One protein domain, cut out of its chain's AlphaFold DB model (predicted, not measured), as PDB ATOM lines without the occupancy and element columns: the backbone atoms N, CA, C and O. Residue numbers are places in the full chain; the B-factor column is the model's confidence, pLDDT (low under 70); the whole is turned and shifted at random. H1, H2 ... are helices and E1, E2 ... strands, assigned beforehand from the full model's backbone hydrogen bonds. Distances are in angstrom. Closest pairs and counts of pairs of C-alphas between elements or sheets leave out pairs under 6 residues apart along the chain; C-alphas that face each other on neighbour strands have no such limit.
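This is residues 31 to 105, 130 to 220 and 229 to 259 of the 260 residues of an uncharacterized protein of Paraphaeosphaeria sporulosa (UniProt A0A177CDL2). A long, twisted sheet of five strands has two long helices, H7 and H8, running lengthwise along one face in opposite ways, with the shorter H6 beside H7 over the edge strand E1. The short helices H1 to H4 gather loosely on the opposite side, H5 grazes the sheet, and residues 215 to 220, of which 215 to 219 belong to H7, stick out. The printed part has 197 residues, with eight named helices and five named strands in the order E1 H1 H2 H3 H4 E2 E3 H5 E4 E5 H6 H7 H8. The sheet, E1 E5 E4 E3 E2, is mixed, and the class is mixed, helices and strands. The whole is compact, with a radius of gyration of the C-alphas of 19.1 A and spans of 71 by 34 by 30 A.

E1, residues 31 to 35, is parallel to E5, residues 156 to 161; N 33 and O 158 are 2.9 A apart, within hydrogen-bond range. H1, residues 37 to 41, is on the sheet. H2, residues 45 to 55, only grazes it with Leu 55. H3, residues 59 to 62, only just touches H1, with 3 pairs of C-alphas within 8 A, the closest those of Thr 41 and Phe 62, 4.6 A. H4, residues 64 to 68, and H5, residues 132 to 137, only graze the sheet. E2, residues 71 to 79, and E3, residues 85 to 99, form an antiparallel hairpin, with N 76 and O 89 at 2.9 A. E4, residues 139 to 150, is antiparallel to E3, with N 92 and O 146 at 2.9 A, and forms a hairpin with E5, with N 147 and O 159 at 2.9 A. H6, residues 165 to 176, H7, residues 187 to 219, and H8, residues 229 to 257, are on the same face, opposite to H1; H6 and H7 make two layers with the sheet, helices over one face. H7 runs along the strands at a height over the sheet of 10.3 A, H8 at 5.1 A. H7 touches H8 with residues 200 to 211 alone, at a shallow tilt of 22 degrees, opposite ways; the closest C-alphas are those of Ile 207 and Gly 239, 6.1 A. Every O i to N i+4 pair is within range in H1, H2, H4, H6 and H8, against 27 of 29 in H7 and 0 of 2 in H5, which has 2 of 3 O i to N i+3 pairs; H3 is too short for an i+4 pair.

E1 begins at C-alpha 31 (139.643, 128.838, 102.255). E2 is 27.2 A long, E3 42.6 A and E4 35.5 A. H7 is 47.8 A long and H8 41.5 A, ending at C-alpha 257 (158.232, 138.185, 89.766).

The farthest C-alphas, of Arg 81 and Arg 220, are 72.2 A apart. Residues 106 to 129 and 221 to 228 are not printed, with gaps of 15.8 A and 17.8 A between C-alphas. Of the links printed whole, none is long. The pLDDT is under 70 at residues 130 to 133 and 259.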
ATOM      1  N   ARG A  31     140.863 129.022 103.046       89.44
ATOM      2  CA  ARG A  31     139.643 128.838 102.255       89.44
ATOM      3  C   ARG A  31     140.042 128.556 100.814       89.44
ATOM      4  O   ARG A  31     140.919 129.234 100.284       89.44
ATOM      5  N   TYR A  32     139.399 127.586 100.176       91.25
ATOM      6  CA  TYR A  32     139.548 127.370  98.741       91.25
ATOM      7  C   TYR A  32     138.220 126.993  98.087       91.25
ATOM      8  O   TYR A  32     137.328 126.471  98.751       91.25
ATOM      9  N   SER A  33     138.087 127.277  96.792       91.75
ATOM     10  CA  SER A  33     136.931 126.883  95.987       91.75
ATOM     11  C   SER A  33     137.338 126.577  94.549       91.75
ATOM     12  O   SER A  33     138.234 127.220  93.997       91.75
ATOM     13  N   PHE A  34     136.648 125.612  93.944       93.31
ATOM     14  CA  PHE A  34     136.728 125.310  92.520       93.31
ATOM     15  C   PHE A  34     135.442 125.789  91.855       93.31
ATOM     16  O   PHE A  34     134.346 125.409  92.268       93.31
ATOM     17  N   ALA A  35     135.570 126.623  90.831       90.56
ATOM     18  CA  ALA A  35     134.439 127.212  90.127       90.56
ATOM     19  C   ALA A  35     134.627 127.097  88.613       90.56
ATOM     20  O   ALA A  35     135.735 126.879  88.131       90.56
ATOM     21  N   SER A  36     133.545 127.266  87.855       87.69
ATOM     22  CA  SER A  36     133.663 127.503  86.417       87.69
ATOM     23  C   SER A  36     133.695 128.998  86.133       87.69
ATOM     24  O   SER A  36     132.921 129.747  86.739       87.69
ATOM     25  N   THR A  37     134.543 129.432  85.198       84.06
ATOM     26  CA  THR A  37     134.602 130.838  84.779       84.06
ATOM     27  C   THR A  37     133.253 131.321  84.260       84.06
ATOM     28  O   THR A  37     132.852 132.434  84.574       84.06
ATOM     29  N   THR A  38     132.519 130.491  83.511       81.62
ATOM     30  CA  THR A  38     131.202 130.868  82.962       81.62
ATOM     31  C   THR A  38     130.188 131.131  84.072       81.62
ATOM     32  O   THR A  38     129.563 132.185  84.122       81.62
ATOM     33  N   SER A  39     130.104 130.223  85.047       81.56
ATOM     34  CA  SER A  39     129.247 130.397  86.226       81.56
ATOM     35  C   SER A  39     129.643 131.629  87.049       81.56
ATOM     36  O   SER A  39     128.789 132.300  87.629       81.56
ATOM     37  N   PHE A  40     130.939 131.946  87.096       80.81
ATOM     38  CA  PHE A  40     131.450 133.113  87.804       80.81
ATOM     39  C   PHE A  40     131.122 134.432  87.087       80.81
ATOM     40  O   PHE A  40     130.699 135.385  87.737       80.81
ATOM     41  N   THR A  41     131.242 134.499  85.760       77.31
ATOM     42  CA  THR A  41     130.878 135.702  84.987       77.31
ATOM     43  C   THR A  41     129.369 135.914  84.911       77.31
ATOM     44  O   THR A  41     128.912 137.053  84.951       77.31
ATOM     45  N   ASP A  42     128.588 134.832  84.880       80.94
ATOM     46  CA  ASP A  42     127.119 134.873  84.822       80.94
ATOM     47  C   ASP A  42     126.479 135.042  86.215       80.94
ATOM     48  O   ASP A  42     125.262 134.946  86.397       80.94
ATOM     49  N   THR A  43     127.307 135.300  87.228       79.06
ATOM     50  CA  THR A  43     126.881 135.482  88.611       79.06
ATOM     51  C   THR A  43     125.932 136.677  88.759       79.06
ATOM     52  O   THR A  43     126.186 137.777  88.267       79.06
ATOM     53  N   ALA A  44     124.845 136.479  89.514       79.62
ATOM     54  CA  ALA A  44     123.850 137.518  89.769       79.62
ATOM     55  C   ALA A  44     124.499 138.810  90.325       79.62
ATOM     56  O   ALA A  44     125.343 138.727  91.223       79.62
ATOM     57  N   PRO A  45     124.072 140.017  89.896       83.50
ATOM     58  CA  PRO A  45     124.735 141.275  90.264       83.50
ATOM     59  C   PRO A  45     124.901 141.512  91.773       83.50
ATOM     60  O   PRO A  45     125.874 142.127  92.206       83.50
ATOM     61  N   GLN A  46     123.962 141.021  92.586       80.62
ATOM     62  CA  GLN A  46     124.035 141.132  94.046       80.62
ATOM     63  C   GLN A  46     125.157 140.269  94.635       80.62
ATOM     64  O   GLN A  46     125.877 140.708  95.530       80.62
ATOM     65  N   LEU A  47     125.336 139.061  94.097       79.81
ATOM     66  CA  LEU A  47     126.391 138.140  94.499       79.81
ATOM     67  C   LEU A  47     127.763 138.676  94.067       79.81
ATOM     68  O   LEU A  47     128.676 138.726  94.888       79.81
ATOM     69  N   ARG A  48     127.873 139.209  92.842       84.12
ATOM     70  CA  ARG A  48     129.069 139.926  92.366       84.12
ATOM     71  C   ARG A  48     129.498 141.024  93.341       84.12
ATOM     72  O   ARG A  48     130.632 141.010  93.806       84.12
ATOM     73  N   LYS A  49     128.585 141.932  93.707       84.38
ATOM     74  CA  LYS A  49     128.879 143.022  94.656       84.38
ATOM     75  C   LYS A  49     129.333 142.503  96.020       84.38
ATOM     76  O   LYS A  49     130.194 143.112  96.652       84.38
ATOM     77  N   SER A  50     128.761 141.391  96.481       84.56
ATOM     78  CA  SER A  50     129.180 140.756  97.733       84.56
ATOM     79  C   SER A  50     130.615 140.240  97.642       84.56
ATOM     80  O   SER A  50     131.403 140.486  98.550       84.56
ATOM     81  N   LEU A  51     130.974 139.576  96.540       82.50
ATOM     82  CA  LEU A  51     132.310 139.018  96.325       82.50
ATOM     83  C   LEU A  51     133.371 140.102  96.128       82.50
ATOM     84  O   LEU A  51     134.435 140.029  96.740       82.50
ATOM     85  N   GLU A  52     133.064 141.136  95.342       85.69
ATOM     86  CA  GLU A  52     133.910 142.328  95.203       85.69
ATOM     87  C   GLU A  52     134.192 142.949  96.576       85.69
ATOM     88  O   GLU A  52     135.338 143.244  96.900       85.69
ATOM     89  N   LYS A  53     133.164 143.088  97.423       84.19
ATOM     90  CA  LYS A  53     133.298 143.699  98.750       84.19
ATOM     91  C   LYS A  53     134.036 142.817  99.761       84.19
ATOM     92  O   LYS A  53     134.806 143.335 100.565       84.19
ATOM     93  N   GLU A  54     133.755 141.518  99.797       83.62
ATOM     94  CA  GLU A  54     134.294 140.625 100.831       83.62
ATOM     95  C   GLU A  54     135.751 140.229 100.557       83.62
ATOM     96  O   GLU A  54     136.569 140.144 101.485       83.62
ATOM     97  N   LEU A  55     136.068 139.996  99.283       82.56
ATOM     98  CA  LEU A  55     137.338 139.427  98.842       82.56
ATOM     99  C   LEU A  55     138.228 140.433  98.099       82.56
ATOM    100  O   LEU A  55     139.371 140.094  97.795       82.56
ATOM    101  N   SER A  56     137.739 141.649  97.830       85.12
ATOM    102  CA  SER A  56     138.430 142.660  97.013       85.12
ATOM    103  C   SER A  56     138.762 142.140  95.605       85.12
ATOM    104  O   SER A  56     139.848 142.386  95.080       85.12
ATOM    105  N   ILE A  57     137.832 141.384  95.004       86.31
ATOM    106  CA  ILE A  57     137.955 140.868  93.631       86.31
ATOM    107  C   ILE A  57     137.874 142.038  92.642       86.31
ATOM    108  O   ILE A  57     136.893 142.785  92.679       86.31
ATOM    109  N   PRO A  58     138.852 142.199  91.733       84.38
ATOM    110  CA  PRO A  58     138.765 143.195  90.676       84.38
ATOM    111  C   PRO A  58     137.523 143.023  89.779       84.38
ATOM    112  O   PRO A  58     137.281 141.915  89.292       84.38
ATOM    113  N   PRO A  59     136.784 144.107  89.464       84.75
ATOM    114  CA  PRO A  59     135.570 144.049  88.644       84.75
ATOM    115  C   PRO A  59     135.753 143.388  87.271       84.75
ATOM    116  O   PRO A  59     134.848 142.707  86.795       84.75
ATOM    117  N   PHE A  60     136.931 143.549  86.658       85.38
ATOM    118  CA  PHE A  60     137.217 143.004  85.330       85.38
ATOM    119  C   PHE A  60     137.233 141.462  85.304       85.38
ATOM    120  O   PHE A  60     137.062 140.875  84.239       85.38
ATOM    121  N   LEU A  61     137.396 140.787  86.455       84.56
ATOM    122  CA  LEU A  61     137.321 139.319  86.540       84.56
ATOM    123  C   LEU A  61     135.906 138.785  86.257       84.56
ATOM    124  O   LEU A  61     135.747 137.605  85.959       84.56
ATOM    125  N   PHE A  62     134.887 139.646  86.325       82.62
ATOM    126  CA  PHE A  62     133.507 139.321  85.955       82.62
ATOM    127  C   PHE A  62     133.176 139.675  84.498       82.62
ATOM    128  O   PHE A  62     132.062 139.430  84.042       82.62
ATOM    129  N   GLU A  63     134.102 140.291  83.763       83.25
ATOM    130  CA  GLU A  63     133.878 140.723  82.384       83.25
ATOM    131  C   GLU A  63     134.300 139.640  81.388       83.25
ATOM    132  O   GLU A  63     135.244 138.892  81.626       83.25
ATOM    133  N   ARG A  64     133.666 139.592  80.208       75.38
ATOM    134  CA  ARG A  64     134.038 138.635  79.141       75.38
ATOM    135  C   ARG A  64     135.495 138.765  78.686       75.38
ATOM    136  O   ARG A  64     136.081 137.791  78.225       75.38
ATOM    137  N   LEU A  65     136.104 139.944  78.852       72.25
ATOM    138  CA  LEU A  65     137.528 140.161  78.573       72.25
ATOM    139  C   LEU A  65     138.428 139.193  79.356       72.25
ATOM    140  O   LEU A  65     139.448 138.753  78.829       72.25
ATOM    141  N   TYR A  66     138.017 138.805  80.567       78.06
ATOM    142  CA  TYR A  66     138.678 137.766  81.350       78.06
ATOM    143  C   TYR A  66     138.793 136.450  80.568       78.06
ATOM    144  O   TYR A  66     139.887 135.899  80.435       78.06
ATOM    145  N   GLN A  67     137.675 135.989  79.998       74.00
ATOM    146  CA  GLN A  67     137.562 134.717  79.279       74.00
ATOM    147  C   GLN A  67     138.370 134.706  77.979       74.00
ATOM    148  O   GLN A  67     138.950 133.687  77.619       74.00
ATOM    149  N   HIS A  68     138.427 135.839  77.280       76.12
ATOM    150  CA  HIS A  68     138.993 135.904  75.929       76.12
ATOM    151  C   HIS A  68     140.514 136.100  75.893       76.12
ATOM    152  O   HIS A  68     141.111 136.107  74.819       76.12
ATOM    153  N   SER A  69     141.158 136.298  77.042       81.56
ATOM    154  CA  SER A  69     142.610 136.467  77.096       81.56
ATOM    155  C   SER A  69     143.343 135.117  77.130       81.56
ATOM    156  O   SER A  69     142.935 134.193  77.834       81.56
ATOM    157  N   ASN A  70     144.468 135.023  76.409       82.25
ATOM    158  CA  ASN A  70     145.338 133.831  76.383       82.25
ATOM    159  C   ASN A  70     146.189 133.668  77.655       82.25
ATOM    160  O   ASN A  70     146.851 132.650  77.847       82.25
ATOM    161  N   GLY A  71     146.203 134.689  78.510       89.25
ATOM    162  CA  GLY A  71     146.868 134.664  79.799       89.25
ATOM    163  C   GLY A  71     147.294 136.050  80.259       89.25
ATOM    164  O   GLY A  71     147.599 136.932  79.457       89.25
ATOM    165  N   PHE A  72     147.293 136.232  81.572       90.81
ATOM    166  CA  PHE A  72     147.754 137.439  82.246       90.81
ATOM    167  C   PHE A  72     147.986 137.126  83.722       90.81
ATOM    168  O   PHE A  72     147.541 136.098  84.235       90.81
ATOM    169  N   ALA A  73     148.642 138.044  84.414       91.31
ATOM    170  CA  ALA A  73     148.719 138.034  85.859       91.31
ATOM    171  C   ALA A  73     148.722 139.464  86.390       91.31
ATOM    172  O   ALA A  73     149.146 140.392  85.697       91.31
ATOM    173  N   GLY A  74     148.235 139.639  87.608       89.56
ATOM    174  CA  GLY A  74     148.235 140.920  88.286       89.56
ATOM    175  C   GLY A  74     147.990 140.757  89.773       89.56
ATOM    176  O   GLY A  74     147.632 139.687  90.263       89.56
ATOM    177  N   HIS A  75     148.222 141.838  90.495       90.19
ATOM    178  CA  HIS A  75     148.079 141.870  91.936       90.19
ATOM    179  C   HIS A  75     147.593 143.248  92.376       90.19
ATOM    180  O   HIS A  75     147.679 144.225  91.629       90.19
ATOM    181  N   ASN A  76     147.093 143.318  93.602       90.00
ATOM    182  CA  ASN A  76     146.765 144.565  94.265       90.00
ATOM    183  C   ASN A  76     147.124 144.476  95.748       90.00
ATOM    184  O   ASN A  76     146.897 143.453  96.396       90.00
ATOM    185  N   VAL A  77     147.646 145.575  96.287       90.81
ATOM    186  CA  VAL A  77     147.933 145.716  97.715       90.81
ATOM    187  C   VAL A  77     147.041 146.813  98.262       90.81
ATOM    188  O   VAL A  77     147.223 147.991  97.965       90.81
ATOM    189  N   GLN A  78     146.058 146.422  99.063       90.75
ATOM    190  CA  GLN A  78     145.203 147.359  99.769       90.75
ATOM    191  C   GLN A  78     145.857 147.716 101.102       90.75
ATOM    192  O   GLN A  78     146.203 146.826 101.882       90.75
ATOM    193  N   LEU A  79     146.030 149.013 101.347       92.56
ATOM    194  CA  LEU A  79     146.588 149.543 102.585       92.56
ATOM    195  C   LEU A  79     145.478 150.092 103.485       92.56
ATOM    196  O   LEU A  79     144.514 150.690 103.004       92.56
ATOM    197  N   ASP A  80     145.643 149.921 104.791       91.38
ATOM    198  CA  ASP A  80     144.791 150.544 105.792       91.38
ATOM    199  C   ASP A  80     145.124 152.041 105.974       91.38
ATOM    200  O   ASP A  80     146.032 152.609 105.361       91.38
ATOM    201  N   ARG A  81     144.392 152.711 106.874       93.06
ATOM    202  CA  ARG A  81     144.618 154.134 107.197       93.06
ATOM    203  C   ARG A  81     146.012 154.418 107.768       93.06
ATOM    204  O   ARG A  81     146.451 155.562 107.720       93.06
ATOM    205  N   ALA A  82     146.679 153.408 108.320       93.56
ATOM    206  CA  ALA A  82     148.018 153.494 108.887       93.56
ATOM    207  C   ALA A  82     149.113 153.088 107.882       93.56
ATOM    208  O   ALA A  82     150.256 152.891 108.296       93.56
ATOM    209  N   GLN A  83     148.785 152.972 106.585       91.81
ATOM    210  CA  GLN A  83     149.698 152.538 105.518       91.81
ATOM    211  C   GLN A  83     150.253 151.117 105.723       91.81
ATOM    212  O   GLN A  83     151.306 150.770 105.188       91.81
ATOM    213  N   LYS A  84     149.556 150.271 106.488       91.50
ATOM    214  CA  LYS A  84     149.884 148.847 106.626       91.50
ATOM    215  C   LYS A  84     149.063 148.031 105.644       91.50
ATOM    216  O   LYS A  84     147.941 148.397 105.314       91.50
ATOM    217  N   VAL A  85     149.609 146.904 105.198       90.06
ATOM    218  CA  VAL A  85     148.887 145.980 104.315       90.06
ATOM    219  C   VAL A  85     147.626 145.492 105.024       90.06
ATOM    220  O   VAL A  85     147.711 144.876 106.078       90.06
ATOM    221  N   GLU A  86     146.463 145.762 104.442       91.31
ATOM    222  CA  GLU A  86     145.162 145.257 104.887       91.31
ATOM    223  C   GLU A  86     144.817 143.962 104.152       91.31
ATOM    224  O   GLU A  86     144.309 143.003 104.738       91.31
ATOM    225  N   THR A  87     145.063 143.931 102.844       91.31
ATOM    226  CA  THR A  87     144.786 142.775 101.992       91.31
ATOM    227  C   THR A  87     145.744 142.769 100.810       91.31
ATOM    228  O   THR A  87     145.973 143.796 100.173       91.31
ATOM    229  N   TYR A  88     146.279 141.595 100.510       91.56
ATOM    230  CA  TYR A  88     147.046 141.322  99.307       91.56
ATOM    231  C   TYR A  88     146.203 140.427  98.401       91.56
ATOM    232  O   TYR A  88     145.811 139.336  98.819       91.56
ATOM    233  N   THR A  89     145.895 140.868  97.185       92.00
ATOM    234  CA  THR A  89     145.202 140.039  96.194       92.00
ATOM    235  C   THR A  89     146.075 139.787  94.982       92.00
ATOM    236  O   THR A  89     146.875 140.624  94.574       92.00
ATOM    237  N   HIS A  90     145.905 138.609  94.402       91.12
ATOM    238  CA  HIS A  90     146.590 138.168  93.205       91.12
ATOM    239  C   HIS A  90     145.589 137.476  92.285       91.12
ATOM    240  O   HIS A  90     144.705 136.754  92.744       91.12
ATOM    241  N   TRP A  91     145.728 137.672  90.984       91.81
ATOM    242  CA  TRP A  91     144.909 137.006  89.989       91.81
ATOM    243  C   TRP A  91     145.737 136.652  88.768       91.81
ATOM    244  O   TRP A  91     146.651 137.372  88.371       91.81
ATOM    245  N   SER A  92     145.388 135.546  88.133       92.38
ATOM    246  CA  SER A  92     146.060 135.117  86.916       92.38
ATOM    247  C   SER A  92     145.168 134.233  86.064       92.38
ATOM    248  O   SER A  92     144.191 133.654  86.546       92.38
ATOM    249  N   ARG A  93     145.517 134.143  84.786       92.88
ATOM    250  CA  ARG A  93     144.925 133.225  83.823       92.88
ATOM    251  C   ARG A  93     146.037 132.560  83.035       92.88
ATOM    252  O   ARG A  93     146.967 133.234  82.587       92.88
ATOM    253  N   PHE A  94     145.909 131.254  82.859       93.94
ATOM    254  CA  PHE A  94     146.846 130.434  82.112       93.94
ATOM    255  C   PHE A  94     146.084 129.515  81.176       93.94
ATOM    256  O   PHE A  94     145.188 128.785  81.600       93.94
ATOM    257  N   THR A  95     146.490 129.528  79.914       94.19
ATOM    258  CA  THR A  95     146.008 128.579  78.921       94.19
ATOM    259  C   THR A  95     147.074 127.514  78.696       94.19
ATOM    260  O   THR A  95     148.253 127.844  78.568       94.19
ATOM    261  N   ILE A  96     146.687 126.241  78.651       94.81
ATOM    262  CA  ILE A  96     147.585 125.117  78.350       94.81
ATOM    263  C   ILE A  96     146.961 124.269  77.260       94.81
ATOM    264  O   ILE A  96     145.783 123.918  77.325       94.81
ATOM    265  N   LYS A  97     147.767 123.913  76.262       94.12
ATOM    266  CA  LYS A  97     147.374 122.955  75.239       94.12
ATOM    267  C   LYS A  97     147.830 121.554  75.625       94.12
ATOM    268  O   LYS A  97     149.025 121.294  75.604       94.12
ATOM    269  N   GLN A  98     146.913 120.633  75.897       94.44
ATOM    270  CA  GLN A  98     147.275 119.241  76.172       94.44
ATOM    271  C   GLN A  98     147.039 118.377  74.933       94.44
ATOM    272  O   GLN A  98     145.962 118.431  74.341       94.44
ATOM    273  N   ALA A  99     148.030 117.574  74.544       93.81
ATOM    274  CA  ALA A  99     147.859 116.500  73.570       93.81
ATOM    275  C   ALA A  99     147.942 115.133  74.264       93.81
ATOM    276  O   ALA A  99     148.619 114.970  75.278       93.81
ATOM    277  N   TYR A 100     147.255 114.145  73.707       93.25
ATOM    278  CA  TYR A 100     147.190 112.776  74.214       93.25
ATOM    279  C   TYR A 100     147.746 111.794  73.201       93.25
ATOM    280  O   TYR A 100     147.949 112.131  72.038       93.25
ATOM    281  N   GLU A 101     147.976 110.559  73.636       90.62
ATOM    282  CA  GLU A 101     148.536 109.492  72.800       90.62
ATOM    283  C   GLU A 101     147.713 109.232  71.530       90.62
ATOM    284  O   GLU A 101     148.271 108.931  70.478       90.62
ATOM    285  N   ASN A 102     146.395 109.425  71.593       89.06
ATOM    286  CA  ASN A 102     145.469 109.273  70.473       89.06
ATOM    287  C   ASN A 102     145.319 110.552  69.626       89.06
ATOM    288  O   ASN A 102     144.239 110.791  69.092       89.06
ATOM    289  N   LEU A 103     146.352 111.394  69.512       90.19
ATOM    290  CA  LEU A 103     146.303 112.600  68.679       90.19
ATOM    291  C   LEU A 103     145.983 112.244  67.218       90.19
ATOM    292  O   LEU A 103     146.743 111.522  66.566       90.19
ATOM    293  N   MET A 104     144.875 112.773  66.696       86.44
ATOM    294  CA  MET A 104     144.394 112.484  65.342       86.44
ATOM    295  C   MET A 104     144.291 113.742  64.468       86.44
ATOM    296  O   MET A 104     143.886 114.796  64.965       86.44
ATOM    297  N   PRO A 105     144.530 113.616  63.146       83.00
ATOM    298  CA  PRO A 105     144.168 114.623  62.154       83.00
ATOM    299  C   PRO A 105     142.724 115.082  62.269       83.00
ATOM    300  O   PRO A 105     141.790 114.272  62.198       83.00
ATOM    301  N   HIS A 130     137.580 126.250  71.913       59.78
ATOM    302  CA  HIS A 130     138.364 125.151  72.419       59.78
ATOM    303  C   HIS A 130     137.502 124.204  73.279       59.78
ATOM    304  O   HIS A 130     137.813 123.925  74.427       59.78
ATOM    305  N   GLY A 131     136.376 123.732  72.735       56.22
ATOM    306  CA  GLY A 131     135.420 122.903  73.479       56.22
ATOM    307  C   GLY A 131     135.832 121.431  73.709       56.22
ATOM    308  O   GLY A 131     136.732 120.913  73.035       56.22
ATOM    309  N   PRO A 132     135.094 120.706  74.578       61.72
ATOM    310  CA  PRO A 132     135.336 119.295  74.934       61.72
ATOM    311  C   PRO A 132     135.268 118.330  73.742       61.72
ATOM    312  O   PRO A 132     135.781 117.218  73.795       61.72
ATOM    313  N   GLN A 133     134.696 118.775  72.622       65.94
ATOM    314  CA  GLN A 133     134.700 118.047  71.350       65.94
ATOM    315  C   GLN A 133     136.112 117.751  70.840       65.94
ATOM    316  O   GLN A 133     136.295 116.862  70.020       65.94
ATOM    317  N   SER A 134     137.115 118.499  71.287       80.44
ATOM    318  CA  SER A 134     138.496 118.264  70.891       80.44
ATOM    319  C   SER A 134     139.110 116.991  71.472       80.44
ATOM    320  O   SER A 134     139.960 116.388  70.814       80.44
ATOM    321  N   VAL A 135     138.616 116.521  72.624       84.25
ATOM    322  CA  VAL A 135     139.121 115.319  73.308       84.25
ATOM    323  C   VAL A 135     139.030 114.087  72.403       84.25
ATOM    324  O   VAL A 135     139.932 113.250  72.396       84.25
ATOM    325  N   GLN A 136     137.999 114.012  71.552       84.44
ATOM    326  CA  GLN A 136     137.834 112.925  70.577       84.44
ATOM    327  C   GLN A 136     138.962 112.869  69.529       84.44
ATOM    328  O   GLN A 136     139.155 111.846  68.881       84.44
ATOM    329  N   HIS A 137     139.691 113.972  69.347       86.44
ATOM    330  CA  HIS A 137     140.838 114.089  68.450       86.44
ATOM    331  C   HIS A 137     142.178 113.999  69.198       86.44
ATOM    332  O   HIS A 137     143.221 114.291  68.615       86.44
ATOM    333  N   GLY A 138     142.159 113.617  70.478       90.81
ATOM    334  CA  GLY A 138     143.358 113.414  71.286       90.81
ATOM    335  C   GLY A 138     144.040 114.704  71.723       90.81
ATOM    336  O   GLY A 138     145.262 114.744  71.843       90.81
ATOM    337  N   TRP A 139     143.275 115.770  71.959       91.06
ATOM    338  CA  TRP A 139     143.791 116.992  72.566       91.06
ATOM    339  C   TRP A 139     142.696 117.791  73.265       91.06
ATOM    340  O   TRP A 139     141.531 117.693  72.907       91.06
ATOM    341  N   GLU A 140     143.077 118.645  74.206       91.62
ATOM    342  CA  GLU A 140     142.176 119.621  74.819       91.62
ATOM    343  C   GLU A 140     142.911 120.915  75.185       91.62
ATOM    344  O   GLU A 140     144.119 121.055  74.955       91.62
ATOM    345  N   TRP A 141     142.164 121.892  75.691       91.81
ATOM    346  CA  TRP A 141     142.716 123.118  76.250       91.81
ATOM    347  C   TRP A 141     142.294 123.258  77.706       91.81
ATOM    348  O   TRP A 141     141.121 123.091  78.033       91.81
ATOM    349  N   TYR A 142     143.245 123.624  78.556       92.88
ATOM    350  CA  TYR A 142     142.985 124.036  79.927       92.88
ATOM    351  C   TYR A 142     143.037 125.551  79.995       92.88
ATOM    352  O   TYR A 142     144.101 126.134  79.822       92.88
ATOM    353  N   GLU A 143     141.893 126.179  80.231       91.75
ATOM    354  CA  GLU A 143     141.731 127.632  80.283       91.75
ATOM    355  C   GLU A 143     141.541 128.091  81.730       91.75
ATOM    356  O   GLU A 143     140.475 128.549  82.137       91.75
ATOM    357  N   MET A 144     142.593 127.921  82.523       93.12
ATOM    358  CA  MET A 144     142.521 128.006  83.974       93.12
ATOM    359  C   MET A 144     142.645 129.438  84.467       93.12
ATOM    360  O   MET A 144     143.444 130.238  83.969       93.12
ATOM    361  N   GLY A 145     141.892 129.736  85.513       92.94
ATOM    362  CA  GLY A 145     141.933 131.005  86.214       92.94
ATOM    363  C   GLY A 145     142.270 130.829  87.683       92.94
ATOM    364  O   GLY A 145     141.891 129.839  88.302       92.94
ATOM    365  N   PHE A 146     142.933 131.815  88.274       93.12
ATOM    366  CA  PHE A 146     143.247 131.805  89.696       93.12
ATOM    367  C   PHE A 146     143.003 133.178  90.296       93.12
ATOM    368  O   PHE A 146     143.418 134.190  89.732       93.12
ATOM    369  N   PHE A 147     142.371 133.199  91.462       92.94
ATOM    370  CA  PHE A 147     142.277 134.362  92.330       92.94
ATOM    371  C   PHE A 147     142.732 133.964  93.730       92.94
ATOM    372  O   PHE A 147     142.257 132.977  94.283       92.94
ATOM    373  N   ALA A 148     143.638 134.734  94.313       92.44
ATOM    374  CA  ALA A 148     144.098 134.558  95.676       92.44
ATOM    375  C   ALA A 148     143.927 135.863  96.458       92.44
ATOM    376  O   ALA A 148     144.178 136.949  95.941       92.44
ATOM    377  N   SER A 149     143.521 135.746  97.716       92.19
ATOM    378  CA  SER A 149     143.424 136.850  98.667       92.19
ATOM    379  C   SER A 149     144.059 136.428  99.983       92.19
ATOM    380  O   SER A 149     143.761 135.354 100.509       92.19
ATOM    381  N   TRP A 150     144.942 137.267 100.505       92.75
ATOM    382  CA  TRP A 150     145.620 137.084 101.776       92.75
ATOM    383  C   TRP A 150     145.405 138.309 102.660       92.75
ATOM    384  O   TRP A 150     145.462 139.448 102.191       92.75
ATOM    385  N   LYS A 151     145.183 138.080 103.955       90.81
ATOM    386  CA  LYS A 151     145.102 139.131 104.975       90.81
ATOM    387  C   LYS A 151     146.127 138.867 106.080       90.81
ATOM    388  O   LYS A 151     146.310 137.706 106.445       90.81
ATOM    389  N   PRO A 152     146.691 139.912 106.716       88.62
ATOM    390  CA  PRO A 152     147.630 139.752 107.833       88.62
ATOM    391  C   PRO A 152     147.079 138.978 109.033       88.62
ATOM    392  O   PRO A 152     147.845 138.490 109.857       88.62
ATOM    393  N   SER A 153     145.755 138.826 109.140       87.44
ATOM    394  CA  SER A 153     145.122 137.929 110.114       87.44
ATOM    395  C   SER A 153     145.425 136.442 109.874       87.44
ATOM    396  O   SER A 153     144.963 135.598 110.639       87.44
ATOM    397  N   GLY A 154     146.152 136.113 108.801       85.31
ATOM    398  CA  GLY A 154     146.414 134.761 108.323       85.31
ATOM    399  C   GLY A 154     145.304 134.217 107.428       85.31
ATOM    400  O   GLY A 154     145.395 133.076 106.988       85.31
ATOM    401  N   LEU A 155     144.247 134.998 107.156       89.12
ATOM    402  CA  LEU A 155     143.162 134.550 106.289       89.12
ATOM    403  C   LEU A 155     143.644 134.467 104.837       89.12
ATOM    404  O   LEU A 155     143.929 135.484 104.212       89.12
ATOM    405  N   LEU A 156     143.646 133.249 104.311       90.50
ATOM    406  CA  LEU A 156     144.022 132.879 102.961       90.50
ATOM    407  C   LEU A 156     142.797 132.364 102.205       90.50
ATOM    408  O   LEU A 156     142.115 131.458 102.681       90.50
ATOM    409  N   THR A 157     142.520 132.915 101.029       91.44
ATOM    410  CA  THR A 157     141.445 132.467 100.134       91.44
ATOM    411  C   THR A 157     142.002 132.204  98.741       91.44
ATOM    412  O   THR A 157     142.661 133.079  98.188       91.44
ATOM    413  N   LEU A 158     141.718 131.032  98.172       92.50
ATOM    414  CA  LEU A 158     142.065 130.641  96.803       92.50
ATOM    415  C   LEU A 158     140.798 130.271  96.024       92.50
ATOM    416  O   LEU A 158     140.010 129.443  96.465       92.50
ATOM    417  N   ILE A 159     140.602 130.840  94.846       92.69
ATOM    418  CA  ILE A 159     139.565 130.419  93.907       92.69
ATOM    419  C   ILE A 159     140.263 129.961  92.634       92.69
ATOM    420  O   ILE A 159     141.032 130.714  92.035       92.69
ATOM    421  N   CYS A 160     140.000 128.722  92.243       93.94
ATOM    422  CA  CYS A 160     140.521 128.104  91.032       93.94
ATOM    423  C   CYS A 160     139.375 127.937  90.031       93.94
ATOM    424  O   CYS A 160     138.385 127.264  90.323       93.94
ATOM    425  N   PHE A 161     139.521 128.530  88.854       92.31
ATOM    426  CA  PHE A 161     138.546 128.474  87.777       92.31
ATOM    427  C   PHE A 161     138.955 127.445  86.727       92.31
ATOM    428  O   PHE A 161     140.102 127.453  86.280       92.31
ATOM    429  N   ASP A 162     138.016 126.572  86.356       91.69
ATOM    430  CA  ASP A 162     138.141 125.573  85.280       91.69
ATOM    431  C   ASP A 162     139.406 124.692  85.386       91.69
ATOM    432  O   ASP A 162     139.999 124.267  84.396       91.69
ATOM    433  N   LEU A 163     139.832 124.410  86.621       92.25
ATOM    434  CA  LEU A 163     140.995 123.574  86.909       92.25
ATOM    435  C   LEU A 163     140.690 122.089  86.614       92.25
ATOM    436  O   LEU A 163     139.649 121.600  87.066       92.25
ATOM    437  N   PRO A 164     141.581 121.323  85.952       91.94
ATOM    438  CA  PRO A 164     141.373 119.892  85.720       91.94
ATOM    439  C   PRO A 164     141.224 119.097  87.024       91.94
ATOM    440  O   PRO A 164     141.933 119.358  87.998       91.94
ATOM    441  N   THR A 165     140.362 118.073  87.045       89.44
ATOM    442  CA  THR A 165     140.015 117.305  88.262       89.44
ATOM    443  C   THR A 165     141.236 116.761  89.010       89.44
ATOM    444  O   THR A 165     141.300 116.861  90.233       89.44
ATOM    445  N   LYS A 166     142.246 116.247  88.294       89.12
ATOM    446  CA  LYS A 166     143.493 115.751  88.904       89.12
ATOM    447  C   LYS A 166     144.231 116.852  89.679       89.12
ATOM    448  O   LYS A 166     144.707 116.604  90.786       89.12
ATOM    449  N   SER A 167     144.288 118.062  89.124       93.12
ATOM    450  CA  SER A 167     144.880 119.226  89.788       93.12
ATOM    451  C   SER A 167     144.008 119.740  90.933       93.12
ATOM    452  O   SER A 167     144.555 120.135  91.959       93.12
ATOM    453  N   GLN A 168     142.673 119.656  90.833       94.12
ATOM    454  CA  GLN A 168     141.781 119.978  91.957       94.12
ATOM    455  C   GLN A 168     142.087 119.104  93.177       94.12
ATOM    456  O   GLN A 168     142.328 119.634  94.261       94.12
ATOM    457  N   SER A 169     142.156 117.779  93.001       92.06
ATOM    458  CA  SER A 169     142.456 116.847  94.097       92.06
ATOM    459  C   SER A 169     143.814 117.122  94.745       92.06
ATOM    460  O   SER A 169     143.957 117.014  95.963       92.06
ATOM    461  N   LYS A 170     144.813 117.504  93.943       91.00
ATOM    462  CA  LYS A 170     146.159 117.811  94.429       91.00
ATOM    463  C   LYS A 170     146.205 119.122  95.218       91.00
ATOM    464  O   LYS A 170     146.720 119.116  96.334       91.00
ATOM    465  N   ILE A 171     145.601 120.197  94.705       91.38
ATOM    466  CA  ILE A 171     145.476 121.475  95.429       91.38
ATOM    467  C   ILE A 171     144.702 121.280  96.731       91.38
ATOM    468  O   ILE A 171     145.152 121.733  97.782       91.38
ATOM    469  N   GLN A 172     143.576 120.568  96.677       91.81
ATOM    470  CA  GLN A 172     142.769 120.240  97.849       91.81
ATOM    471  C   GLN A 172     143.598 119.504  98.908       91.81
ATOM    472  O   GLN A 172     143.663 119.945 100.053       91.81
ATOM    473  N   SER A 173     144.307 118.441  98.518       90.44
ATOM    474  CA  SER A 173     145.158 117.681  99.436       90.44
ATOM    475  C   SER A 173     146.232 118.553 100.096       90.44
ATOM    476  O   SER A 173     146.434 118.452 101.308       90.44
ATOM    477  N   THR A 174     146.885 119.448  99.347       88.69
ATOM    478  CA  THR A 174     147.894 120.350  99.916       88.69
ATOM    479  C   THR A 174     147.271 121.363 100.880       88.69
ATOM    480  O   THR A 174     147.785 121.546 101.987       88.69
ATOM    481  N   MET A 175     146.135 121.967 100.519       86.94
ATOM    482  CA  MET A 175     145.412 122.908 101.383       86.94
ATOM    483  C   MET A 175     144.960 122.254 102.698       86.94
ATOM    484  O   MET A 175     145.127 122.847 103.769       86.94
ATOM    485  N   ASP A 176     144.466 121.018 102.628       87.25
ATOM    486  CA  ASP A 176     143.984 120.253 103.780       87.25
ATOM    487  C   ASP A 176     145.144 119.741 104.663       87.25
ATOM    488  O   ASP A 176     145.003 119.639 105.883       87.25
ATOM    489  N   SER A 177     146.330 119.495 104.091       84.94
ATOM    490  CA  SER A 177     147.527 119.020 104.816       84.94
ATOM    491  C   SER A 177     148.203 120.064 105.719       84.94
ATOM    492  O   SER A 177     149.163 119.754 106.417       84.94
ATOM    493  N   HIS A 178     147.711 121.305 105.728       73.12
ATOM    494  CA  HIS A 178     148.244 122.422 106.513       73.12
ATOM    495  C   HIS A 178     149.693 122.844 106.208       73.12
ATOM    496  O   HIS A 178     150.265 123.625 106.971       73.12
ATOM    497  N   THR A 179     150.250 122.416 105.080       79.75
ATOM    498  CA  THR A 179     151.622 122.732 104.644       79.75
ATOM    499  C   THR A 179     151.788 124.158 104.114       79.75
ATOM    500  O   THR A 179     152.897 124.681 104.098       79.75
ATOM    501  N   VAL A 180     150.694 124.816 103.714       81.88
ATOM    502  CA  VAL A 180     150.720 126.190 103.190       81.88
ATOM    503  C   VAL A 180     150.967 127.190 104.320       81.88
ATOM    504  O   VAL A 180     150.136 127.326 105.227       81.88
ATOM    505  N   ASP A 181     152.076 127.922 104.246       84.94
ATOM    506  CA  ASP A 181     152.406 128.987 105.193       84.94
ATOM    507  C   ASP A 181     151.439 130.172 105.045       84.94
ATOM    508  O   ASP A 181     151.460 130.906 104.061       84.94
ATOM    509  N   ILE A 182     150.580 130.366 106.043       85.44
ATOM    510  CA  ILE A 182     149.581 131.442 106.054       85.44
ATOM    511  C   ILE A 182     150.158 132.802 106.462       85.44
ATOM    512  O   ILE A 182     149.453 133.806 106.364       85.44
ATOM    513  N   SER A 183     151.404 132.852 106.936       85.19
ATOM    514  CA  SER A 183     152.085 134.113 107.249       85.19
ATOM    515  C   SER A 183     152.605 134.815 105.992       85.19
ATOM    516  O   SER A 183     152.820 136.026 106.010       85.19
ATOM    517  N   ASN A 184     152.731 134.073 104.891       83.94
ATOM    518  CA  ASN A 184     153.256 134.556 103.628       83.94
ATOM    519  C   ASN A 184     152.137 134.680 102.565       83.94
ATOM    520  O   ASN A 184     151.491 133.678 102.238       83.94
ATOM    521  N   PRO A 185     151.915 135.874 101.973       81.88
ATOM    522  CA  PRO A 185     150.907 136.079 100.925       81.88
ATOM    523  C   PRO A 185     151.158 135.269  99.643       81.88
ATOM    524  O   PRO A 185     150.236 135.074  98.849       81.88
ATOM    525  N   TYR A 186     152.379 134.768  99.442       82.94
ATOM    526  CA  TYR A 186     152.798 134.062  98.230       82.94
ATOM    527  C   TYR A 186     152.661 132.544  98.308       82.94
ATOM    528  O   TYR A 186     152.783 131.868  97.288       82.94
ATOM    529  N   SER A 187     152.359 131.979  99.474       84.38
ATOM    530  CA  SER A 187     152.291 130.522  99.638       84.38
ATOM    531  C   SER A 187     151.234 129.873  98.745       84.38
ATOM    532  O   SER A 187     151.445 128.790  98.205       84.38
ATOM    533  N   THR A 188     150.111 130.557  98.517       83.38
ATOM    534  CA  THR A 188     149.078 130.112  97.567       83.38
ATOM    535  C   THR A 188     149.573 130.130  96.130       83.38
ATOM    536  O   THR A 188     149.190 129.285  95.327       83.38
ATOM    537  N   PHE A 189     150.415 131.106  95.797       84.38
ATOM    538  CA  PHE A 189     150.966 131.227  94.460       84.38
ATOM    539  C   PHE A 189     151.949 130.092  94.162       84.38
ATOM    540  O   PHE A 189     151.886 129.527  93.077       84.38
ATOM    541  N   LEU A 190     152.772 129.687  95.137       87.19
ATOM    542  CA  LEU A 190     153.647 128.516  95.004       87.19
ATOM    543  C   LEU A 190     152.849 127.238  94.722       87.19
ATOM    544  O   LEU A 190     153.181 126.509  93.793       87.19
ATOM    545  N   LEU A 191     151.748 127.023  95.448       89.12
ATOM    546  CA  LEU A 191     150.862 125.877  95.227       89.12
ATOM    547  C   LEU A 191     150.295 125.844  93.799       89.12
ATOM    548  O   LEU A 191     150.268 124.798  93.154       89.12
ATOM    549  N   VAL A 192     149.837 126.994  93.301       91.00
ATOM    550  CA  VAL A 192     149.331 127.115  91.927       91.00
ATOM    551  C   VAL A 192     150.458 126.907  90.912       91.00
ATOM    552  O   VAL A 192     150.263 126.220  89.912       91.00
ATOM    553  N   LEU A 193     151.642 127.466  91.169       91.44
ATOM    554  CA  LEU A 193     152.790 127.385  90.273       91.44
ATOM    555  C   LEU A 193     153.300 125.951  90.110       91.44
ATOM    556  O   LEU A 193     153.602 125.555  88.989       91.44
ATOM    557  N   GLU A 194     153.357 125.166  91.184       92.06
ATOM    558  CA  GLU A 194     153.733 123.748  91.124       92.06
ATOM    559  C   GLU A 194     152.808 122.952  90.191       92.06
ATOM    560  O   GLU A 194     153.282 122.189  89.344       92.06
ATOM    561  N   GLU A 195     151.494 123.176  90.280       93.75
ATOM    562  CA  GLU A 195     150.536 122.523  89.383       93.75
ATOM    563  C   GLU A 195     150.647 123.015  87.940       93.75
ATOM    564  O   GLU A 195     150.584 122.206  87.011       93.75
ATOM    565  N   LEU A 196     150.848 124.318  87.731       94.69
ATOM    566  CA  LEU A 196     151.060 124.871  86.393       94.69
ATOM    567  C   LEU A 196     152.319 124.297  85.745       94.69
ATOM    568  O   LEU A 196     152.266 123.893  84.587       94.69
ATOM    569  N   LEU A 197     153.429 124.221  86.483       95.19
ATOM    570  CA  LEU A 197     154.683 123.641  86.000       95.19
ATOM    571  C   LEU A 197     154.480 122.195  85.553       95.19
ATOM    572  O   LEU A 197     154.892 121.843  84.453       95.19
ATOM    573  N   ARG A 198     153.783 121.385  86.359       95.94
ATOM    574  CA  ARG A 198     153.459 119.999  86.004       95.94
ATOM    575  C   ARG A 198     152.631 119.914  84.719       95.94
ATOM    576  O   ARG A 198     152.921 119.088  83.862       95.94
ATOM    577  N   LEU A 199     151.604 120.750  84.576       96.12
ATOM    578  CA  LEU A 199     150.739 120.739  83.391       96.12
ATOM    579  C   LEU A 199     151.463 121.229  82.126       96.12
ATOM    580  O   LEU A 199     151.239 120.682  81.048       96.12
ATOM    581  N   TYR A 200     152.333 122.237  82.232       97.31
ATOM    582  CA  TYR A 200     153.163 122.674  81.104       97.31
ATOM    583  C   TYR A 200     154.210 121.622  80.726       97.31
ATOM    584  O   TYR A 200     154.452 121.424  79.537       97.31
ATOM    585  N   ASP A 201     154.794 120.927  81.703       97.19
ATOM    586  CA  ASP A 201     155.702 119.806  81.457       97.19
ATOM    587  C   ASP A 201     154.971 118.685  80.698       97.19
ATOM    588  O   ASP A 201     155.369 118.341  79.583       97.19
ATOM    589  N   ASP A 202     153.825 118.217  81.208       96.31
ATOM    590  CA  ASP A 202     152.971 117.216  80.544       96.31
ATOM    591  C   ASP A 202     152.610 117.633  79.100       96.31
ATOM    592  O   ASP A 202     152.649 116.825  78.164       96.31
ATOM    593  N   SER A 203     152.292 118.913  78.899       96.62
ATOM    594  CA  SER A 203     151.975 119.502  77.597       96.62
ATOM    595  C   SER A 203     153.164 119.439  76.627       96.62
ATOM    596  O   SER A 203     153.022 118.921  75.513       96.62
ATOM    597  N   VAL A 204     154.354 119.876  77.048       97.75
ATOM    598  CA  VAL A 204     155.579 119.853  76.230       97.75
ATOM    599  C   VAL A 204     156.001 118.421  75.900       97.75
ATOM    600  O   VAL A 204     156.265 118.100  74.733       97.75
ATOM    601  N   TRP A 205     156.030 117.537  76.900       97.81
ATOM    602  CA  TRP A 205     156.437 116.148  76.702       97.81
ATOM    603  C   TRP A 205     155.466 115.379  75.818       97.81
ATOM    604  O   TRP A 205     155.918 114.557  75.021       97.81
ATOM    605  N   SER A 206     154.164 115.672  75.875       96.69
ATOM    606  CA  SER A 206     153.190 115.022  74.992       96.69
ATOM    607  C   SER A 206     153.522 115.233  73.508       96.69
ATOM    608  O   SER A 206     153.547 114.270  72.740       96.69
ATOM    609  N   ILE A 207     153.885 116.455  73.104       97.25
ATOM    610  CA  ILE A 207     154.275 116.762  71.720       97.25
ATOM    611  C   ILE A 207     155.615 116.124  71.364       97.25
ATOM    612  O   ILE A 207     155.737 115.505  70.305       97.25
ATOM    613  N   ARG A 208     156.610 116.210  72.256       96.81
ATOM    614  CA  ARG A 208     157.910 115.553  72.048       96.81
ATOM    615  C   ARG A 208     157.747 114.045  71.840       96.81
ATOM    616  O   ARG A 208     158.425 113.470  70.987       96.81
ATOM    617  N   ASN A 209     156.859 113.407  72.599       96.81
ATOM    618  CA  ASN A 209     156.585 111.980  72.486       96.81
ATOM    619  C   ASN A 209     155.968 111.641  71.125       96.81
ATOM    620  O   ASN A 209     156.418 110.686  70.498       96.81
ATOM    621  N   HIS A 210     155.034 112.451  70.618       95.50
ATOM    622  CA  HIS A 210     154.493 112.284  69.261       95.50
ATOM    623  C   HIS A 210     155.565 112.383  68.175       95.50
ATOM    624  O   HIS A 210     155.608 111.533  67.285       95.50
ATOM    625  N   ILE A 211     156.455 113.377  68.268       94.69
ATOM    626  CA  ILE A 211     157.590 113.533  67.344       94.69
ATOM    627  C   ILE A 211     158.485 112.292  67.409       94.69
ATOM    628  O   ILE A 211     158.749 111.660  66.390       94.69
ATOM    629  N   SER A 212     158.882 111.889  68.617       94.56
ATOM    630  CA  SER A 212     159.787 110.754  68.837       94.56
ATOM    631  C   SER A 212     159.195 109.438  68.323       94.56
ATOM    632  O   SER A 212     159.894 108.631  67.712       94.56
ATOM    633  N   GLN A 213     157.899 109.210  68.551       92.19
ATOM    634  CA  GLN A 213     157.188 108.031  68.055       92.19
ATOM    635  C   GLN A 213     157.116 108.018  66.529       92.19
ATOM    636  O   GLN A 213     157.318 106.965  65.918       92.19
ATOM    637  N   TRP A 214     156.845 109.170  65.909       90.38
ATOM    638  CA  TRP A 214     156.833 109.290  64.457       90.38
ATOM    639  C   TRP A 214     158.225 109.010  63.871       90.38
ATOM    640  O   TRP A 214     158.356 108.118  63.037       90.38
ATOM    641  N   GLU A 215     159.276 109.656  64.384       90.50
ATOM    642  CA  GLU A 215     160.658 109.448  63.932       90.50
ATOM    643  C   GLU A 215     161.111 107.990  64.085       90.50
ATOM    644  O   GLU A 215     161.730 107.424  63.181       90.50
ATOM    645  N   ALA A 216     160.796 107.357  65.218       90.00
ATOM    646  CA  ALA A 216     161.118 105.954  65.457       90.00
ATOM    647  C   ALA A 216     160.383 105.024  64.482       90.00
ATOM    648  O   ALA A 216     160.954 104.030  64.031       90.00
ATOM    649  N   THR A 217     159.131 105.345  64.152       86.38
ATOM    650  CA  THR A 217     158.327 104.583  63.192       86.38
ATOM    651  C   THR A 217     158.892 104.717  61.782       86.38
ATOM    652  O   THR A 217     159.050 103.706  61.106       86.38
ATOM    653  N   GLU A 218     159.259 105.926  61.355       83.25
ATOM    654  CA  GLU A 218     159.865 106.158  60.038       83.25
ATOM    655  C   GLU A 218     161.204 105.433  59.881       83.25
ATOM    656  O   GLU A 218     161.417 104.751  58.883       83.25
ATOM    657  N   ARG A 219     162.084 105.488  60.891       83.25
ATOM    658  CA  ARG A 219     163.398 104.815  60.847       83.25
ATOM    659  C   ARG A 219     163.314 103.289  60.776       83.25
ATOM    660  O   ARG A 219     164.252 102.658  60.306       83.25
ATOM    661  N   ARG A 220     162.236 102.689  61.293       83.69
ATOM    662  CA  ARG A 220     162.040 101.227  61.321       83.69
ATOM    663  C   ARG A 220     161.445 100.669  60.031       83.69
ATOM    664  O   ARG A 220     161.380  99.452  59.883       83.69
ATOM    665  N   TYR A 229     151.430 113.220  56.081       88.31
ATOM    666  CA  TYR A 229     151.571 114.667  56.223       88.31
ATOM    667  C   TYR A 229     150.474 115.283  57.092       88.31
ATOM    668  O   TYR A 229     150.710 116.304  57.734       88.31
ATOM    669  N   SER A 230     149.292 114.667  57.152       88.75
ATOM    670  CA  SER A 230     148.197 115.153  57.992       88.75
ATOM    671  C   SER A 230     148.537 114.988  59.470       88.75
ATOM    672  O   SER A 230     148.381 115.929  60.247       88.75
ATOM    673  N   ARG A 231     149.078 113.830  59.865       87.88
ATOM    674  CA  ARG A 231     149.548 113.613  61.238       87.88
ATOM    675  C   ARG A 231     150.722 114.523  61.594       87.88
ATOM    676  O   ARG A 231     150.717 115.111  62.673       87.88
ATOM    677  N   LEU A 232     151.692 114.686  60.694       91.62
ATOM    678  CA  LEU A 232     152.805 115.623  60.897       91.62
ATOM    679  C   LEU A 232     152.324 117.067  61.075       91.62
ATOM    680  O   LEU A 232     152.806 117.772  61.962       91.62
ATOM    681  N   HIS A 233     151.354 117.492  60.263       91.94
ATOM    682  CA  HIS A 233     150.760 118.818  60.367       91.94
ATOM    683  C   HIS A 233     150.090 119.031  61.727       91.94
ATOM    684  O   HIS A 233     150.286 120.080  62.335       91.94
ATOM    685  N   GLU A 234     149.358 118.039  62.246       90.56
ATOM    686  CA  GLU A 234     148.789 118.144  63.590       90.56
ATOM    687  C   GLU A 234     149.861 118.282  64.662       90.56
ATOM    688  O   GLU A 234     149.779 119.189  65.488       90.56
ATOM    689  N   ILE A 235     150.886 117.429  64.640       94.25
ATOM    690  CA  ILE A 235     151.980 117.491  65.615       94.25
ATOM    691  C   ILE A 235     152.619 118.887  65.595       94.25
ATOM    692  O   ILE A 235     152.769 119.509  66.649       94.25
ATOM    693  N   ALA A 236     152.918 119.416  64.406       95.12
ATOM    694  CA  ALA A 236     153.487 120.750  64.240       95.12
ATOM    695  C   ALA A 236     152.545 121.852  64.756       95.12
ATOM    696  O   ALA A 236     152.950 122.686  65.567       95.12
ATOM    697  N   ARG A 237     151.269 121.833  64.348       93.31
ATOM    698  CA  ARG A 237     150.237 122.790  64.777       93.31
ATOM    699  C   ARG A 237     150.082 122.804  66.296       93.31
ATOM    700  O   ARG A 237     149.970 123.863  66.908       93.31
ATOM    701  N   HIS A 238     150.065 121.632  66.917       93.62
ATOM    702  CA  HIS A 238     149.977 121.502  68.362       93.62
ATOM    703  C   HIS A 238     151.248 121.978  69.069       93.62
ATOM    704  O   HIS A 238     151.134 122.692  70.063       93.62
ATOM    705  N   GLY A 239     152.432 121.684  68.527       96.44
ATOM    706  CA  GLY A 239     153.700 122.218  69.029       96.44
ATOM    707  C   GLY A 239     153.753 123.748  69.019       96.44
ATOM    708  O   GLY A 239     154.180 124.349  70.004       96.44
ATOM    709  N   VAL A 240     153.240 124.390  67.962       96.31
ATOM    710  CA  VAL A 240     153.122 125.858  67.896       96.31
ATOM    711  C   VAL A 240     152.236 126.394  69.025       96.31
ATOM    712  O   VAL A 240     152.662 127.294  69.745       96.31
ATOM    713  N   HIS A 241     151.050 125.815  69.241       94.00
ATOM    714  CA  HIS A 241     150.144 126.246  70.316       94.00
ATOM    715  C   HIS A 241     150.733 126.048  71.722       94.00
ATOM    716  O   HIS A 241     150.564 126.905  72.593       94.00
ATOM    717  N   VAL A 242     151.428 124.929  71.957       96.19
ATOM    718  CA  VAL A 242     152.138 124.685  73.225       96.19
ATOM    719  C   VAL A 242     153.190 125.769  73.451       96.19
ATOM    720  O   VAL A 242     153.239 126.369  74.522       96.19
ATOM    721  N   ASN A 243     153.988 126.087  72.432       96.81
ATOM    722  CA  ASN A 243     155.014 127.121  72.540       96.81
ATOM    723  C   ASN A 243     154.429 128.528  72.764       96.81
ATOM    724  O   ASN A 243     154.956 129.299  73.567       96.81
ATOM    725  N   GLU A 244     153.338 128.868  72.076       95.75
ATOM    726  CA  GLU A 244     152.651 130.153  72.232       95.75
ATOM    727  C   GLU A 244     152.127 130.332  73.662       95.75
ATOM    728  O   GLU A 244     152.435 131.325  74.326       95.75
ATOM    729  N   THR A 245     151.393 129.340  74.168       95.44
ATOM    730  CA  THR A 245     150.839 129.388  75.525       95.44
ATOM    731  C   THR A 245     151.910 129.391  76.607       95.44
ATOM    732  O   THR A 245     151.820 130.181  77.547       95.44
ATOM    733  N   LEU A 246     152.965 128.588  76.455       96.19
ATOM    734  CA  LEU A 246     154.112 128.600  77.363       96.19
ATOM    735  C   LEU A 246     154.812 129.968  77.368       96.19
ATOM    736  O   LEU A 246     155.186 130.476  78.424       96.19
ATOM    737  N   SER A 247     154.946 130.607  76.203       96.44
ATOM    738  CA  SER A 247     155.540 131.945  76.091       96.44
ATOM    739  C   SER A 247     154.720 133.006  76.830       96.44
ATOM    740  O   SER A 247     155.290 133.868  77.507       96.44
ATOM    741  N   VAL A 248     153.388 132.944  76.726       95.19
ATOM    742  CA  VAL A 248     152.479 133.819  77.486       95.19
ATOM    743  C   VAL A 248     152.605 133.543  78.982       95.19
ATOM    744  O   VAL A 248     152.750 134.487  79.756       95.19
ATOM    745  N   ALA A 249     152.645 132.274  79.391       95.06
ATOM    746  CA  ALA A 249     152.811 131.887  80.787       95.06
ATOM    747  C   ALA A 249     154.105 132.438  81.387       95.06
ATOM    748  O   ALA A 249     154.065 133.093  82.423       95.06
ATOM    749  N   ILE A 250     155.240 132.263  80.703       94.69
ATOM    750  CA  ILE A 250     156.538 132.807  81.127       94.69
ATOM    751  C   ILE A 250     156.460 134.327  81.292       94.69
ATOM    752  O   ILE A 250     157.010 134.869  82.249       94.69
ATOM    753  N   ARG A 251     155.778 135.031  80.383       93.31
ATOM    754  CA  ARG A 251     155.617 136.488  80.470       93.31
ATOM    755  C   ARG A 251     154.758 136.889  81.672       93.31
ATOM    756  O   ARG A 251     155.158 137.779  82.415       93.31
ATOM    757  N   SER A 252     153.645 136.197  81.908       91.56
ATOM    758  CA  SER A 252     152.802 136.394  83.092       91.56
ATOM    759  C   SER A 252     153.579 136.138  84.387       91.56
ATOM    760  O   SER A 252     153.528 136.957  85.300       91.56
ATOM    761  N   LEU A 253     154.359 135.052  84.445       89.69
ATOM    762  CA  LEU A 253     155.212 134.704  85.587       89.69
ATOM    763  C   LEU A 253     156.304 135.748  85.843       89.69
ATOM    764  O   LEU A 253     156.515 136.144  86.986       89.69
ATOM    765  N   LYS A 254     156.968 136.235  84.790       88.69
ATOM    766  CA  LYS A 254     157.969 137.307  84.901       88.69
ATOM    767  C   LYS A 254     157.362 138.600  85.426       88.69
ATOM    768  O   LYS A 254     157.956 139.216  86.303       88.69
ATOM    769  N   ASN A 255     156.189 138.983  84.922       83.12
ATOM    770  CA  ASN A 255     155.499 140.177  85.396       83.12
ATOM    771  C   ASN A 255     155.167 140.057  86.885       83.12
ATOM    772  O   ASN A 255     155.379 141.005  87.622       83.12
ATOM    773  N   MET A 256     154.734 138.882  87.353       79.88
ATOM    774  CA  MET A 256     154.544 138.654  88.788       79.88
ATOM    775  C   MET A 256     155.848 138.798  89.570       79.88
ATOM    776  O   MET A 256     155.890 139.557  90.530       79.88
ATOM    777  N   GLY A 257     156.920 138.142  89.117       76.31
ATOM    778  CA  GLY A 257     158.232 138.185  89.766       76.31
ATOM    779  C   GLY A 257     158.861 139.577  89.873       76.31
ATOM    780  O   GLY A 257     159.659 139.794  90.768       76.31
ATOM    781  N   GLN A 258     158.516 140.519  88.990       72.56
ATOM    782  CA  GLN A 258     159.019 141.904  89.029       72.56
ATOM    783  C   GLN A 258     158.343 142.784  90.084       72.56
ATOM    784  O   GLN A 258     158.818 143.884  90.366       72.56
ATOM    785  N   HIS A 259     157.216 142.338  90.627       61.06
ATOM    786  CA  HIS A 259     156.484 143.043  91.674       61.06
ATOM    787  C   HIS A 259     156.808 142.512  93.077       61.06
ATOM    788  O   HIS A 259     156.163 142.911  94.051       61.06
TER     789      HIS A 259